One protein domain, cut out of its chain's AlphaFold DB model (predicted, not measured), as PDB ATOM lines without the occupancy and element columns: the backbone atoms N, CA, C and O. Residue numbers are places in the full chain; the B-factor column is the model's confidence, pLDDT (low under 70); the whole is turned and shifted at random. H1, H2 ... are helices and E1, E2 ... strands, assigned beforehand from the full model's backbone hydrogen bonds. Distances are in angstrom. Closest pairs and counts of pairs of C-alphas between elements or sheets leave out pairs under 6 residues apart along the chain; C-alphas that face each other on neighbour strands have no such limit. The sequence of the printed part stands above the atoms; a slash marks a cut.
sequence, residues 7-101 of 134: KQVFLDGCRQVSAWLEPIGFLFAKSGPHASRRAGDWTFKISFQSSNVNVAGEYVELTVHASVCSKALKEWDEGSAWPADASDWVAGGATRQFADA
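This is residues 7 to 101 of the 134 residues of an uncharacterized protein of Mesorhizobium sp. CU2 (UniProt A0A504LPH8). A twisted antiparallel sheet, E1 - E2 - E3 - E4, has the long helix H1 packed slantwise on one face, making two layers; short H2 grazes the sheet where E3 ends. The 95 printed residues are of mixed class, running H1 E1 E2 E3 H2 E4. The whole is loose, radius of gyration of the C-alphas 15.8 A, spanning 52 by 31 by 22 A.

E1, residues 34 to 39, E2, 42 to 50, and E3, 60 to 70, form a meander, each strand the antiparallel neighbour of the one before. Within hydrogen-bond range are N 37 and O 44, 2.8 A, and N 47 and O 65, 2.8 A. E4, residues 89 to 100, is antiparallel to E3, with N 68 and O 91 at 2.8 A. H1, residues 7 to 24, is on the sheet at a height of 7.5 A; its closest C-alphas to E3 are Phe 10 and Val 60, 6.5 A. H2, residues 71 to 79, only grazes the sheet with residues 71 to 76. Every O i to N i+4 pair is within range in H2, 12 of 14 in H1.

H1 starts at C-alpha 7 (50.160, 104.140, 75.507) and is 26.6 A long; E3 is 32.3 A. E4, 29.4 A, ends at C-alpha 100 (62.310, 108.116, 81.862).

The farthest C-alphas, Gly 57 and Ala 81, are 52.2 A apart. The printed part has no cut and no long link. pLDDT is under 70 at 81, 83 to 84 and 94 to 101.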
ATOM      1  N   LYS A   7      50.332 105.575  75.720       85.31
ATOM      2  CA  LYS A   7      50.160 104.140  75.507       85.31
ATOM      3  C   LYS A   7      51.191 103.556  74.538       85.31
ATOM      4  O   LYS A   7      51.632 102.433  74.753       85.31
ATOM      5  N   GLN A   8      51.531 104.268  73.463       83.94
ATOM      6  CA  GLN A   8      52.521 103.805  72.486       83.94
ATOM      7  C   GLN A   8      53.909 103.783  73.121       83.94
ATOM      8  O   GLN A   8      54.533 102.729  73.139       83.94
ATOM      9  N   VAL A   9      54.301 104.882  73.770       87.00
ATOM     10  CA  VAL A   9      55.573 104.994  74.501       87.00
ATOM     11  C   VAL A   9      55.707 103.894  75.562       87.00
ATOM     12  O   VAL A   9      56.730 103.218  75.632       87.00
ATOM     13  N   PHE A  10      54.648 103.630  76.338       86.50
ATOM     14  CA  PHE A  10      54.630 102.545  77.324       86.50
ATOM     15  C   PHE A  10      54.857 101.165  76.687       86.50
ATOM     16  O   PHE A  10      55.655 100.368  77.184       86.50
ATOM     17  N   LEU A  11      54.154 100.862  75.591       86.56
ATOM     18  CA  LEU A  11      54.281  99.575  74.904       86.56
ATOM     19  C   LEU A  11      55.658  99.404  74.260       86.56
ATOM     20  O   LEU A  11      56.208  98.302  74.298       86.56
ATOM     21  N   ASP A  12      56.222 100.473  73.709       86.81
ATOM     22  CA  ASP A  12      57.562 100.455  73.132       86.81
ATOM     23  C   ASP A  12      58.632 100.280  74.216       86.81
ATOM     24  O   ASP A  12      59.562  99.496  74.026       86.81
ATOM     25  N   GLY A  13      58.455 100.887  75.395       87.00
ATOM     26  CA  GLY A  13      59.285 100.622  76.573       87.00
ATOM     27  C   GLY A  13      59.214  99.159  77.024       87.00
ATOM     28  O   GLY A  13      60.244  98.504  77.185       87.00
ATOM     29  N   CYS A  14      58.005  98.591  77.131       87.62
ATOM     30  CA  CYS A  14      57.823  97.173  77.467       87.62
ATOM     31  C   CYS A  14      58.540  96.250  76.471       87.62
ATOM     32  O   CYS A  14      59.166  95.268  76.876       87.62
ATOM     33  N   ARG A  15      58.456  96.552  75.168       86.06
ATOM     34  CA  ARG A  15      59.128  95.779  74.112       86.06
ATOM     35  C   ARG A  15      60.642  95.862  74.225       86.06
ATOM     36  O   ARG A  15      61.293  94.828  74.127       86.06
ATOM     37  N   GLN A  16      61.184  97.055  74.462       87.50
ATOM     38  CA  GLN A  16      62.622  97.248  74.639       87.50
ATOM     39  C   GLN A  16      63.140  96.435  75.823       87.50
ATOM     40  O   GLN A  16      64.027  95.607  75.636       87.50
ATOM     41  N   VAL A  17      62.538  96.583  77.008       86.56
ATOM     42  CA  VAL A  17      62.944  95.806  78.191       86.56
ATOM     43  C   VAL A  17      62.832  94.307  77.921       86.56
ATOM     44  O   VAL A  17      63.721  93.541  78.276       86.56
ATOM     45  N   SER A  18      61.774  93.872  77.238       85.00
ATOM     46  CA  SER A  18      61.586  92.453  76.934       85.00
ATOM     47  C   SER A  18      62.635  91.902  75.972       85.00
ATOM     48  O   SER A  18      63.125  90.803  76.207       85.00
ATOM     49  N   ALA A  19      63.044  92.669  74.957       87.00
ATOM     50  CA  ALA A  19      64.110  92.272  74.038       87.00
ATOM     51  C   ALA A  19      65.448  92.044  74.767       87.00
ATOM     52  O   ALA A  19      66.193  91.131  74.421       87.00
ATOM     53  N   TRP A  20      65.728  92.809  75.829       89.06
ATOM     54  CA  TRP A  20      66.896  92.584  76.690       89.06
ATOM     55  C   TRP A  20      66.794  91.313  77.547       89.06
ATOM     56  O   TRP A  20      67.818  90.757  77.944       89.06
ATOM     57  N   LEU A  21      65.581  90.837  77.829       87.44
ATOM     58  CA  LEU A  21      65.340  89.632  78.628       87.44
ATOM     59  C   LEU A  21      65.280  88.349  77.775       87.44
ATOM     60  O   LEU A  21      65.440  87.250  78.312       87.44
ATOM     61  N   GLU A  22      65.085  88.461  76.459       91.19
ATOM     62  CA  GLU A  22      65.049  87.312  75.541       91.19
ATOM     63  C   GLU A  22      66.318  86.439  75.597       91.19
ATOM     64  O   GLU A  22      66.177  85.219  75.740       91.19
ATOM     65  N   PRO A  23      67.555  86.991  75.594       92.06
ATOM     66  CA  PRO A  23      68.777  86.183  75.646       92.06
ATOM     67  C   PRO A  23      68.915  85.322  76.907       92.06
ATOM     68  O   PRO A  23      69.578  84.289  76.880       92.06
ATOM     69  N   ILE A  24      68.280  85.722  78.014       89.38
ATOM     70  CA  ILE A  24      68.275  84.964  79.275       89.38
ATOM     71  C   ILE A  24      67.033  84.066  79.423       89.38
ATOM     72  O   ILE A  24      66.793  83.503  80.497       89.38
ATOM     73  N   GLY A  25      66.257  83.904  78.346       91.00
ATOM     74  CA  GLY A  25      65.182  82.922  78.211       91.00
ATOM     75  C   GLY A  25      63.784  83.413  78.590       91.00
ATOM     76  O   GLY A  25      62.886  82.585  78.742       91.00
ATOM     77  N   PHE A  26      63.573  84.718  78.775       92.31
ATOM     78  CA  PHE A  26      62.220  85.251  78.957       92.31
ATOM     79  C   PHE A  26      61.523  85.441  77.613       92.31
ATOM     80  O   PHE A  26      62.106  85.932  76.654       92.31
ATOM     81  N   LEU A  27      60.241  85.094  77.566       91.44
ATOM     82  CA  LEU A  27      59.388  85.256  76.395       91.44
ATOM     83  C   LEU A  27      58.315  86.299  76.683       91.44
ATOM     84  O   LEU A  27      57.563  86.157  77.654       91.44
ATOM     85  N   PHE A  28      58.230  87.328  75.838       89.75
ATOM     86  CA  PHE A  28      57.196  88.354  75.946       89.75
ATOM     87  C   PHE A  28      55.831  87.812  75.514       89.75
ATOM     88  O   PHE A  28      55.679  87.197  74.455       89.75
ATOM     89  N   ALA A  29      54.819  88.028  76.350       87.12
ATOM     90  CA  ALA A  29      53.488  87.504  76.122       87.12
ATOM     91  C   ALA A  29      52.719  88.333  75.089       87.12
ATOM     92  O   ALA A  29      52.722  89.561  75.097       87.12
ATOM     93  N   LYS A  30      51.950  87.649  74.236       81.56
ATOM     94  CA  LYS A  30      51.010  88.308  73.312       81.56
ATOM     95  C   LYS A  30      49.772  88.862  74.022       81.56
ATOM     96  O   LYS A  30      49.105  89.739  73.488       81.56
ATOM     97  N   SER A  31      49.442  88.321  75.196       80.12
ATOM     98  CA  SER A  31      48.225  88.637  75.952       80.12
ATOM     99  C   SER A  31      48.327  89.916  76.781       80.12
ATOM    100  O   SER A  31      47.303  90.421  77.234       80.12
ATOM    101  N   GLY A  32      49.527  90.453  76.998       82.56
ATOM    102  CA  GLY A  32      49.695  91.666  77.783       82.56
ATOM    103  C   GLY A  32      51.154  92.006  78.057       82.56
ATOM    104  O   GLY A  32      52.048  91.278  77.634       82.56
ATOM    105  N   PRO A  33      51.402  93.100  78.791       87.38
ATOM    106  CA  PRO A  33      52.738  93.628  79.004       87.38
ATOM    107  C   PRO A  33      53.448  92.842  80.115       87.38
ATOM    108  O   PRO A  33      53.588  93.303  81.244       87.38
ATOM    109  N   HIS A  34      53.863  91.615  79.816       90.38
ATOM    110  CA  HIS A  34      54.681  90.798  80.705       90.38
ATOM    111  C   HIS A  34      55.546  89.820  79.913       90.38
ATOM    112  O   HIS A  34      55.166  89.366  78.836       90.38
ATOM    113  N   ALA A  35      56.692  89.461  80.476       91.44
ATOM    114  CA  ALA A  35      57.558  88.402  79.995       91.44
ATOM    115  C   ALA A  35      57.635  87.277  81.031       91.44
ATOM    116  O   ALA A  35      57.506  87.511  82.234       91.44
ATOM    117  N   SER A  36      57.841  86.043  80.585       92.56
ATOM    118  CA  SER A  36      57.974  84.906  81.500       92.56
ATOM    119  C   SER A  36      59.037  83.918  81.054       92.56
ATOM    120  O   SER A  36      59.260  83.736  79.860       92.56
ATOM    121  N   ARG A  37      59.674  83.268  82.024       93.38
ATOM    122  CA  ARG A  37      60.628  82.179  81.830       93.38
ATOM    123  C   ARG A  37      60.264  81.035  82.758       93.38
ATOM    124  O   ARG A  37      60.032  81.250  83.945       93.38
ATOM    125  N   ARG A  38      60.267  79.809  82.242       92.69
ATOM    126  CA  ARG A  38      60.111  78.600  83.060       92.69
ATOM    127  C   ARG A  38      61.468  77.969  83.341       92.69
ATOM    128  O   ARG A  38      62.312  77.933  82.450       92.69
ATOM    129  N   ALA A  39      61.661  77.466  84.555       90.62
ATOM    130  CA  ALA A  39      62.801  76.629  84.911       90.62
ATOM    131  C   ALA A  39      62.336  75.527  85.872       90.62
ATOM    132  O   ALA A  39      62.100  75.777  87.054       90.62
ATOM    133  N   GLY A  40      62.169  74.312  85.342       88.69
ATOM    134  CA  GLY A  40      61.525  73.221  86.075       88.69
ATOM    135  C   GLY A  40      60.096  73.598  86.471       88.69
ATOM    136  O   GLY A  40      59.330  74.083  85.636       88.69
ATOM    137  N   ASP A  41      59.775  73.428  87.752       87.56
ATOM    138  CA  ASP A  41      58.448  73.719  88.314       87.56
ATOM    139  C   ASP A  41      58.202  75.210  88.591       87.56
ATOM    140  O   ASP A  41      57.082  75.617  88.920       87.56
ATOM    141  N   TRP A  42      59.237  76.037  88.431       90.12
ATOM    142  CA  TRP A  42      59.184  77.468  88.696       90.12
ATOM    143  C   TRP A  42      58.884  78.262  87.430       90.12
ATOM    144  O   TRP A  42      59.463  78.038  86.361       90.12
ATOM    145  N   THR A  43      58.020  79.260  87.571       92.00
ATOM    146  CA  THR A  43      57.774  80.280  86.553       92.00
ATOM    147  C   THR A  43      58.220  81.633  87.082       92.00
ATOM    148  O   THR A  43      57.658  82.154  88.038       92.00
ATOM    149  N   PHE A  44      59.216  82.224  86.436       90.56
ATOM    150  CA  PHE A  44      59.639  83.597  86.670       90.56
ATOM    151  C   PHE A  44      58.843  84.504  85.744       90.56
ATOM    152  O   PHE A  44      58.795  84.266  84.535       90.56
ATOM    153  N   LYS A  45      58.226  85.548  86.284       90.81
ATOM    154  CA  LYS A  45      57.407  86.490  85.524       90.81
ATOM    155  C   LYS A  45      57.875  87.910  85.803       90.81
ATOM    156  O   LYS A  45      58.037  88.299  86.951       90.81
ATOM    157  N   ILE A  46      58.057  88.674  84.737       90.31
ATOM    158  CA  ILE A  46      58.305  90.112  84.767       90.31
ATOM    159  C   ILE A  46      57.065  90.777  84.182       90.31
ATOM    160  O   ILE A  46      56.754  90.557  83.017       90.31
ATOM    161  N   SER A  47      56.316  91.535  84.976       89.06
ATOM    162  CA  SER A  47      55.106  92.235  84.528       89.06
ATOM    163  C   SER A  47      55.331  93.736  84.531       89.06
ATOM    164  O   SER A  47      55.954  94.263  85.446       89.06
ATOM    165  N   PHE A  48      54.795  94.427  83.534       88.75
ATOM    166  CA  PHE A  48      54.887  95.874  83.416       88.75
ATOM    167  C   PHE A  48      53.533  96.509  83.716       88.75
ATOM    168  O   PHE A  48      52.493  96.051  83.236       88.75
ATOM    169  N   GLN A  49      53.547  97.586  84.490       87.31
ATOM    170  CA  GLN A  49      52.361  98.352  84.842       87.31
ATOM    171  C   GLN A  49      52.538  99.804  84.406       87.31
ATOM    172  O   GLN A  49      53.551 100.431  84.709       87.31
ATOM    173  N   SER A  50      51.537 100.325  83.700       85.38
ATOM    174  CA  SER A  50      51.443 101.744  83.361       85.38
ATOM    175  C   SER A  50      50.815 102.509  84.518       85.38
ATOM    176  O   SER A  50      49.913 101.996  85.186       85.38
ATOM    177  N   SER A  51      51.233 103.757  84.700       81.25
ATOM    178  CA  SER A  51      50.593 104.678  85.635       81.25
ATOM    179  C   SER A  51      49.421 105.430  84.997       81.25
ATOM    180  O   SER A  51      49.390 105.650  83.783       81.25
ATOM    181  N   ASN A  52      48.455 105.841  85.823       81.06
ATOM    182  CA  ASN A  52      47.330 106.686  85.401       81.06
ATOM    183  C   ASN A  52      47.712 108.167  85.303       81.06
ATOM    184  O   ASN A  52      46.926 108.958  84.792       81.06
ATOM    185  N   VAL A  53      48.888 108.548  85.810       82.50
ATOM    186  CA  VAL A  53      49.340 109.944  85.804       82.50
ATOM    187  C   VAL A  53      50.106 110.330  84.533       82.50
ATOM    188  O   VAL A  53      50.441 111.494  84.373       82.50
ATOM    189  N   ASN A  54      50.325 109.394  83.604       79.44
ATOM    190  CA  ASN A  54      51.070 109.627  82.362       79.44
ATOM    191  C   ASN A  54      50.515 110.800  81.537       79.44
ATOM    192  O   ASN A  54      49.307 110.888  81.298       79.44
ATOM    193  N   VAL A  55      51.411 111.646  81.018       82.06
ATOM    194  CA  VAL A  55      51.068 112.851  80.250       82.06
ATOM    195  C   VAL A  55      51.670 112.776  78.846       82.06
ATOM    196  O   VAL A  55      52.869 112.565  78.666       82.06
ATOM    197  N   ALA A  56      50.818 112.943  77.830       82.81
ATOM    198  CA  ALA A  56      51.209 112.877  76.423       82.81
ATOM    199  C   ALA A  56      52.265 113.931  76.076       82.81
ATOM    200  O   ALA A  56      52.061 115.119  76.308       82.81
ATOM    201  N   GLY A  57      53.379 113.486  75.492       77.56
ATOM    202  CA  GLY A  57      54.495 114.358  75.125       77.56
ATOM    203  C   GLY A  57      55.329 114.890  76.295       77.56
ATOM    204  O   GLY A  57      56.235 115.677  76.040       77.56
ATOM    205  N   GLU A  58      55.059 114.474  77.538       82.19
ATOM    206  CA  GLU A  58      55.834 114.894  78.714       82.19
ATOM    207  C   GLU A  58      56.510 113.708  79.404       82.19
ATOM    208  O   GLU A  58      57.736 113.626  79.406       82.19
ATOM    209  N   TYR A  59      55.732 112.781  79.977       80.06
ATOM    210  CA  TYR A  59      56.289 111.632  80.691       80.06
ATOM    211  C   TYR A  59      55.370 110.411  80.675       80.06
ATOM    212  O   TYR A  59      54.137 110.507  80.664       80.06
ATOM    213  N   VAL A  60      56.002 109.238  80.727       82.75
ATOM    214  CA  VAL A  60      55.345 107.937  80.841       82.75
ATOM    215  C   VAL A  60      56.063 107.123  81.904       82.75
ATOM    216  O   VAL A  60      57.247 106.829  81.782       82.75
ATOM    217  N   GLU A  61      55.333 106.752  82.948       82.56
ATOM    218  CA  GLU A  61      55.826 105.902  84.022       82.56
ATOM    219  C   GLU A  61      55.542 104.426  83.710       82.56
ATOM    220  O   GLU A  61      54.420 104.040  83.346       82.56
ATOM    221  N   LEU A  62      56.571 103.601  83.897       85.25
ATOM    222  CA  LEU A  62      56.536 102.154  83.752       85.25
ATOM    223  C   LEU A  62      57.064 101.515  85.040       85.25
ATOM    224  O   LEU A  62      58.224 101.667  85.408       85.25
ATOM    225  N   THR A  63      56.217 100.761  85.730       85.06
ATOM    226  CA  THR A  63      56.628  99.976  86.901       85.06
ATOM    227  C   THR A  63      56.881  98.533  86.492       85.06
ATOM    228  O   THR A  63      56.045  97.930  85.813       85.06
ATOM    229  N   VAL A  64      58.010  97.966  86.920       85.56
ATOM    230  CA  VAL A  64      58.339  96.554  86.693       85.56
ATOM    231  C   VAL A  64      58.070  95.755  87.960       85.56
ATOM    232  O   VAL A  64      58.513  96.123  89.044       85.56
ATOM    233  N   HIS A  65      57.382  94.631  87.814       84.44
ATOM    234  CA  HIS A  65      57.120  93.669  88.877       84.44
ATOM    235  C   HIS A  65      57.790  92.348  88.538       84.44
ATOM    236  O   HIS A  65      57.484  91.761  87.501       84.44
ATOM    237  N   ALA A  66      58.660  91.860  89.415       86.50
ATOM    238  CA  ALA A  66      59.234  90.526  89.297       86.50
ATOM    239  C   ALA A  66      58.512  89.580  90.257       86.50
ATOM    240  O   ALA A  66      58.353  89.896  91.433       86.50
ATOM    241  N   SER A  67      58.080  88.421  89.771       86.38
ATOM    242  CA  SER A  67      57.445  87.394  90.593       86.38
ATOM    243  C   SER A  67      57.935  85.996  90.240       86.38
ATOM    244  O   SER A  67      58.315  85.709  89.103       86.38
ATOM    245  N   VAL A  68      57.893  85.117  91.233       88.25
ATOM    246  CA  VAL A  68      58.162  83.688  91.120       88.25
ATOM    247  C   VAL A  68      56.879  82.951  91.461       88.25
ATOM    248  O   VAL A  68      56.291  83.176  92.519       88.25
ATOM    249  N   CYS A  69      56.462  82.074  90.559       88.31
ATOM    250  CA  CYS A  69      55.283  81.238  90.702       88.31
ATOM    251  C   CYS A  69      55.668  79.750  90.686       88.31
ATOM    252  O   CYS A  69      56.659  79.376  90.053       88.31
ATOM    253  N   SER A  70      54.875  78.901  91.338       89.50
ATOM    254  CA  SER A  70      55.060  77.448  91.397       89.50
ATOM    255  C   SER A  70      53.763  76.708  91.092       89.50
ATOM    256  O   SER A  70      52.746  76.896  91.759       89.50
ATOM    257  N   LYS A  71      53.816  75.805  90.107       87.44
ATOM    258  CA  LYS A  71      52.673  74.947  89.766       87.44
ATOM    259  C   LYS A  71      52.343  73.971  90.896       87.44
ATOM    260  O   LYS A  71      51.174  73.758  91.183       87.44
ATOM    261  N   ALA A  72      53.367  73.427  91.554       86.94
ATOM    262  CA  ALA A  72      53.189  72.513  92.678       86.94
ATOM    263  C   ALA A  72      52.514  73.203  93.872       86.94
ATOM    264  O   ALA A  72      51.674  72.597  94.531       86.94
ATOM    265  N   LEU A  73      52.840  74.479  94.120       84.25
ATOM    266  CA  LEU A  73      52.173  75.263  95.161       84.25
ATOM    267  C   LEU A  73      50.690  75.443  94.840       84.25
ATOM    268  O   LEU A  73      49.852  75.219  95.705       84.25
ATOM    269  N   LYS A  74      50.380  75.762  93.581       84.56
ATOM    270  CA  LYS A  74      49.002  75.889  93.115       84.56
ATOM    271  C   LYS A  74      48.202  74.600  93.292       84.56
ATOM    272  O   LYS A  74      47.099  74.632  93.818       84.56
ATOM    273  N   GLU A  75      48.761  73.471  92.859       87.31
ATOM    274  CA  GLU A  75      48.114  72.156  92.963       87.31
ATOM    275  C   GLU A  75      47.910  71.737  94.426       87.31
ATOM    276  O   GLU A  75      46.883  71.153  94.769       87.31
ATOM    277  N   TRP A  76      48.871  72.056  95.297       86.00
ATOM    278  CA  TRP A  76      48.734  71.842  96.734       86.00
ATOM    279  C   TRP A  76      47.626  72.713  97.338       86.00
ATOM    280  O   TRP A  76      46.812  72.201  98.105       86.00
ATOM    281  N   ASP A  77      47.570  73.995  96.967       82.69
ATOM    282  CA  ASP A  77      46.573  74.945  97.464       82.69
ATOM    283  C   ASP A  77      45.159  74.531  97.026       82.69
ATOM    284  O   ASP A  77      44.282  74.366  97.872       82.69
ATOM    285  N   GLU A  78      44.969  74.213  95.737       84.38
ATOM    286  CA  GLU A  78      43.712  73.688  95.173       84.38
ATOM    287  C   GLU A  78      43.258  72.373  95.833       84.38
ATOM    288  O   GLU A  78      42.059  72.115  95.955       84.38
ATOM    289  N   GLY A  79      44.205  71.527  96.249       82.81
ATOM    290  CA  GLY A  79      43.930  70.269  96.944       82.81
ATOM    291  C   GLY A  79      43.694  70.421  98.448       82.81
ATOM    292  O   GLY A  79      43.247  69.471  99.100       82.81
ATOM    293  N   SER A  80      43.993  71.587  99.021       77.56
ATOM    294  CA  SER A  80      43.793  71.846 100.439       77.56
ATOM    295  C   SER A  80      42.329  72.224 100.694       77.56
ATOM    296  O   SER A  80      41.767  73.100 100.052       77.56
ATOM    297  N   ALA A  81      41.670  71.578 101.662       68.75
ATOM    298  CA  ALA A  81      40.292  71.919 102.056       68.75
ATOM    299  C   ALA A  81      40.188  73.261 102.822       68.75
ATOM    300  O   ALA A  81      39.164  73.567 103.435       68.75
ATOM    301  N   TRP A  82      41.277  74.031 102.847       71.69
ATOM    302  CA  TRP A  82      41.338  75.380 103.387       71.69
ATOM    303  C   TRP A  82      40.701  76.347 102.372       71.69
ATOM    304  O   TRP A  82      40.612  75.998 101.198       71.69
ATOM    305  N   PRO A  83      40.232  77.550 102.759       66.38
ATOM    306  CA  PRO A  83      39.892  78.599 101.798       66.38
ATOM    307  C   PRO A  83      41.160  79.064 101.063       66.38
ATOM    308  O   PRO A  83      41.760  80.084 101.401       66.38
ATOM    309  N   ALA A  84      41.573  78.240 100.110       62.72
ATOM    310  CA  ALA A  84      42.646  78.414  99.161       62.72
ATOM    311  C   ALA A  84      42.166  79.328  98.032       62.72
ATOM    312  O   ALA A  84      41.041  79.194  97.541       62.72
ATOM    313  N   ASP A  85      43.004  80.278  97.631       70.88
ATOM    314  CA  ASP A  85      42.761  81.169  96.497       70.88
ATOM    315  C   ASP A  85      43.364  80.626  95.187       70.88
ATOM    316  O   ASP A  85      43.357  81.319  94.167       70.88
ATOM    317  N   ALA A  86      43.829  79.370  95.200       74.38
ATOM    318  CA  ALA A  86      44.556  78.715  94.117       74.38
ATOM    319  C   ALA A  86      45.777  79.542  93.687       74.38
ATOM    320  O   ALA A  86      46.069  79.685  92.490       74.38
ATOM    321  N   SER A  87      46.466  80.131  94.668       76.62
ATOM    322  CA  SER A  87      47.607  81.001  94.418       76.62
ATOM    323  C   SER A  87      48.832  80.179  94.038       76.62
ATOM    324  O   SER A  87      49.250  79.258  94.736       76.62
ATOM    325  N   ASP A  88      49.440  80.536  92.910       82.69
ATOM    326  CA  ASP A  88      50.734  80.002  92.496       82.69
ATOM    327  C   ASP A  88      51.897  80.905  92.922       82.69
ATOM    328  O   ASP A  88      53.047  80.563  92.657       82.69
ATOM    329  N   TRP A  89      51.626  82.044  93.567       82.44
ATOM    330  CA  TRP A  89      52.625  83.057  93.890       82.44
ATOM    331  C   TRP A  89      53.457  82.652  95.104       82.44
ATOM    332  O   TRP A  89      52.937  82.382  96.183       82.44
ATOM    333  N   VAL A  90      54.775  82.654  94.927       83.56
ATOM    334  CA  VAL A  90      55.735  82.269  95.970       83.56
ATOM    335  C   VAL A  90      56.384  83.512  96.566       83.56
ATOM    336  O   VAL A  90      56.499  83.646  97.780       83.56
ATOM    337  N   ALA A  91      56.833  84.416  95.696       80.75
ATOM    338  CA  ALA A  91      57.463  85.673  96.068       80.75
ATOM    339  C   ALA A  91      57.436  86.648  94.889       80.75
ATOM    340  O   ALA A  91      57.336  86.251  93.727       80.75
ATOM    341  N   GLY A  92      57.581  87.937  95.175       76.12
ATOM    342  CA  GLY A  92      57.658  88.971  94.159       76.12
ATOM    343  C   GLY A  92      57.488  90.368  94.728       76.12
ATOM    344  O   GLY A  92      57.168  90.545  95.901       76.12
ATOM    345  N   GLY A  93      57.706  91.362  93.881       72.62
ATOM    346  CA  GLY A  93      57.575  92.758  94.259       72.62
ATOM    347  C   GLY A  93      57.881  93.694  93.102       72.62
ATOM    348  O   GLY A  93      58.367  93.277  92.045       72.62
ATOM    349  N   ALA A  94      57.591  94.972  93.320       68.75
ATOM    350  CA  ALA A  94      57.966  96.018  92.389       68.75
ATOM    351  C   ALA A  94      59.485  96.227  92.446       68.75
ATOM    352  O   ALA A  94      60.042  96.612  93.474       68.75
ATOM    353  N   THR A  95      60.161  96.001  91.330       58.91
ATOM    354  CA  THR A  95      61.569  96.341  91.146       58.91
ATOM    355  C   THR A  95      61.647  97.762  90.588       58.91
ATOM    356  O   THR A  95      61.942  97.939  89.414       58.91
ATOM    357  N   ARG A  96      61.344  98.761  91.437       58.94
ATOM    358  CA  ARG A  96      61.387 100.220  91.171       58.94
ATOM    359  C   ARG A  96      60.466 100.728  90.032       58.94
ATOM    360  O   ARG A  96      60.058 100.001  89.129       58.94
ATOM    361  N   GLN A  97      60.101 102.009  90.111       49.41
ATOM    362  CA  GLN A  97      59.457 102.762  89.028       49.41
ATOM    363  C   GLN A  97      60.528 103.239  88.040       49.41
ATOM    364  O   GLN A  97      61.484 103.901  88.447       49.41
ATOM    365  N   PHE A  98      60.360 102.927  86.758       45.47
ATOM    366  CA  PHE A  98      61.095 103.571  85.676       45.47
ATOM    367  C   PHE A  98      60.282 104.790  85.236       45.47
ATOM    368  O   PHE A  98      59.172 104.659  84.716       45.47
ATOM    369  N   ALA A  99      60.818 105.978  85.493       40.56
ATOM    370  CA  ALA A  99      60.299 107.229  84.968       40.56
ATOM    371  C   ALA A  99      61.396 107.826  84.090       40.56
ATOM    372  O   ALA A  99      62.247 108.561  84.581       40.56
ATOM    373  N   ASP A 100      61.398 107.478  82.806       42.25
ATOM    374  CA  ASP A 100      62.310 108.116  81.862       42.25
ATOM    375  C   ASP A 100      61.635 109.367  81.292       42.25
ATOM    376  O   ASP A 100      60.745 109.301  80.442       42.25
ATOM    377  N   ALA A 101      62.116 110.529  81.740       34.12
ATOM    378  CA  ALA A 101      62.416 111.587  80.790       34.12
ATOM    379  C   ALA A 101      63.582 111.065  79.943       34.12
ATOM    380  O   ALA A 101      64.608 110.671  80.491       34.12
TER     381      ALA A 101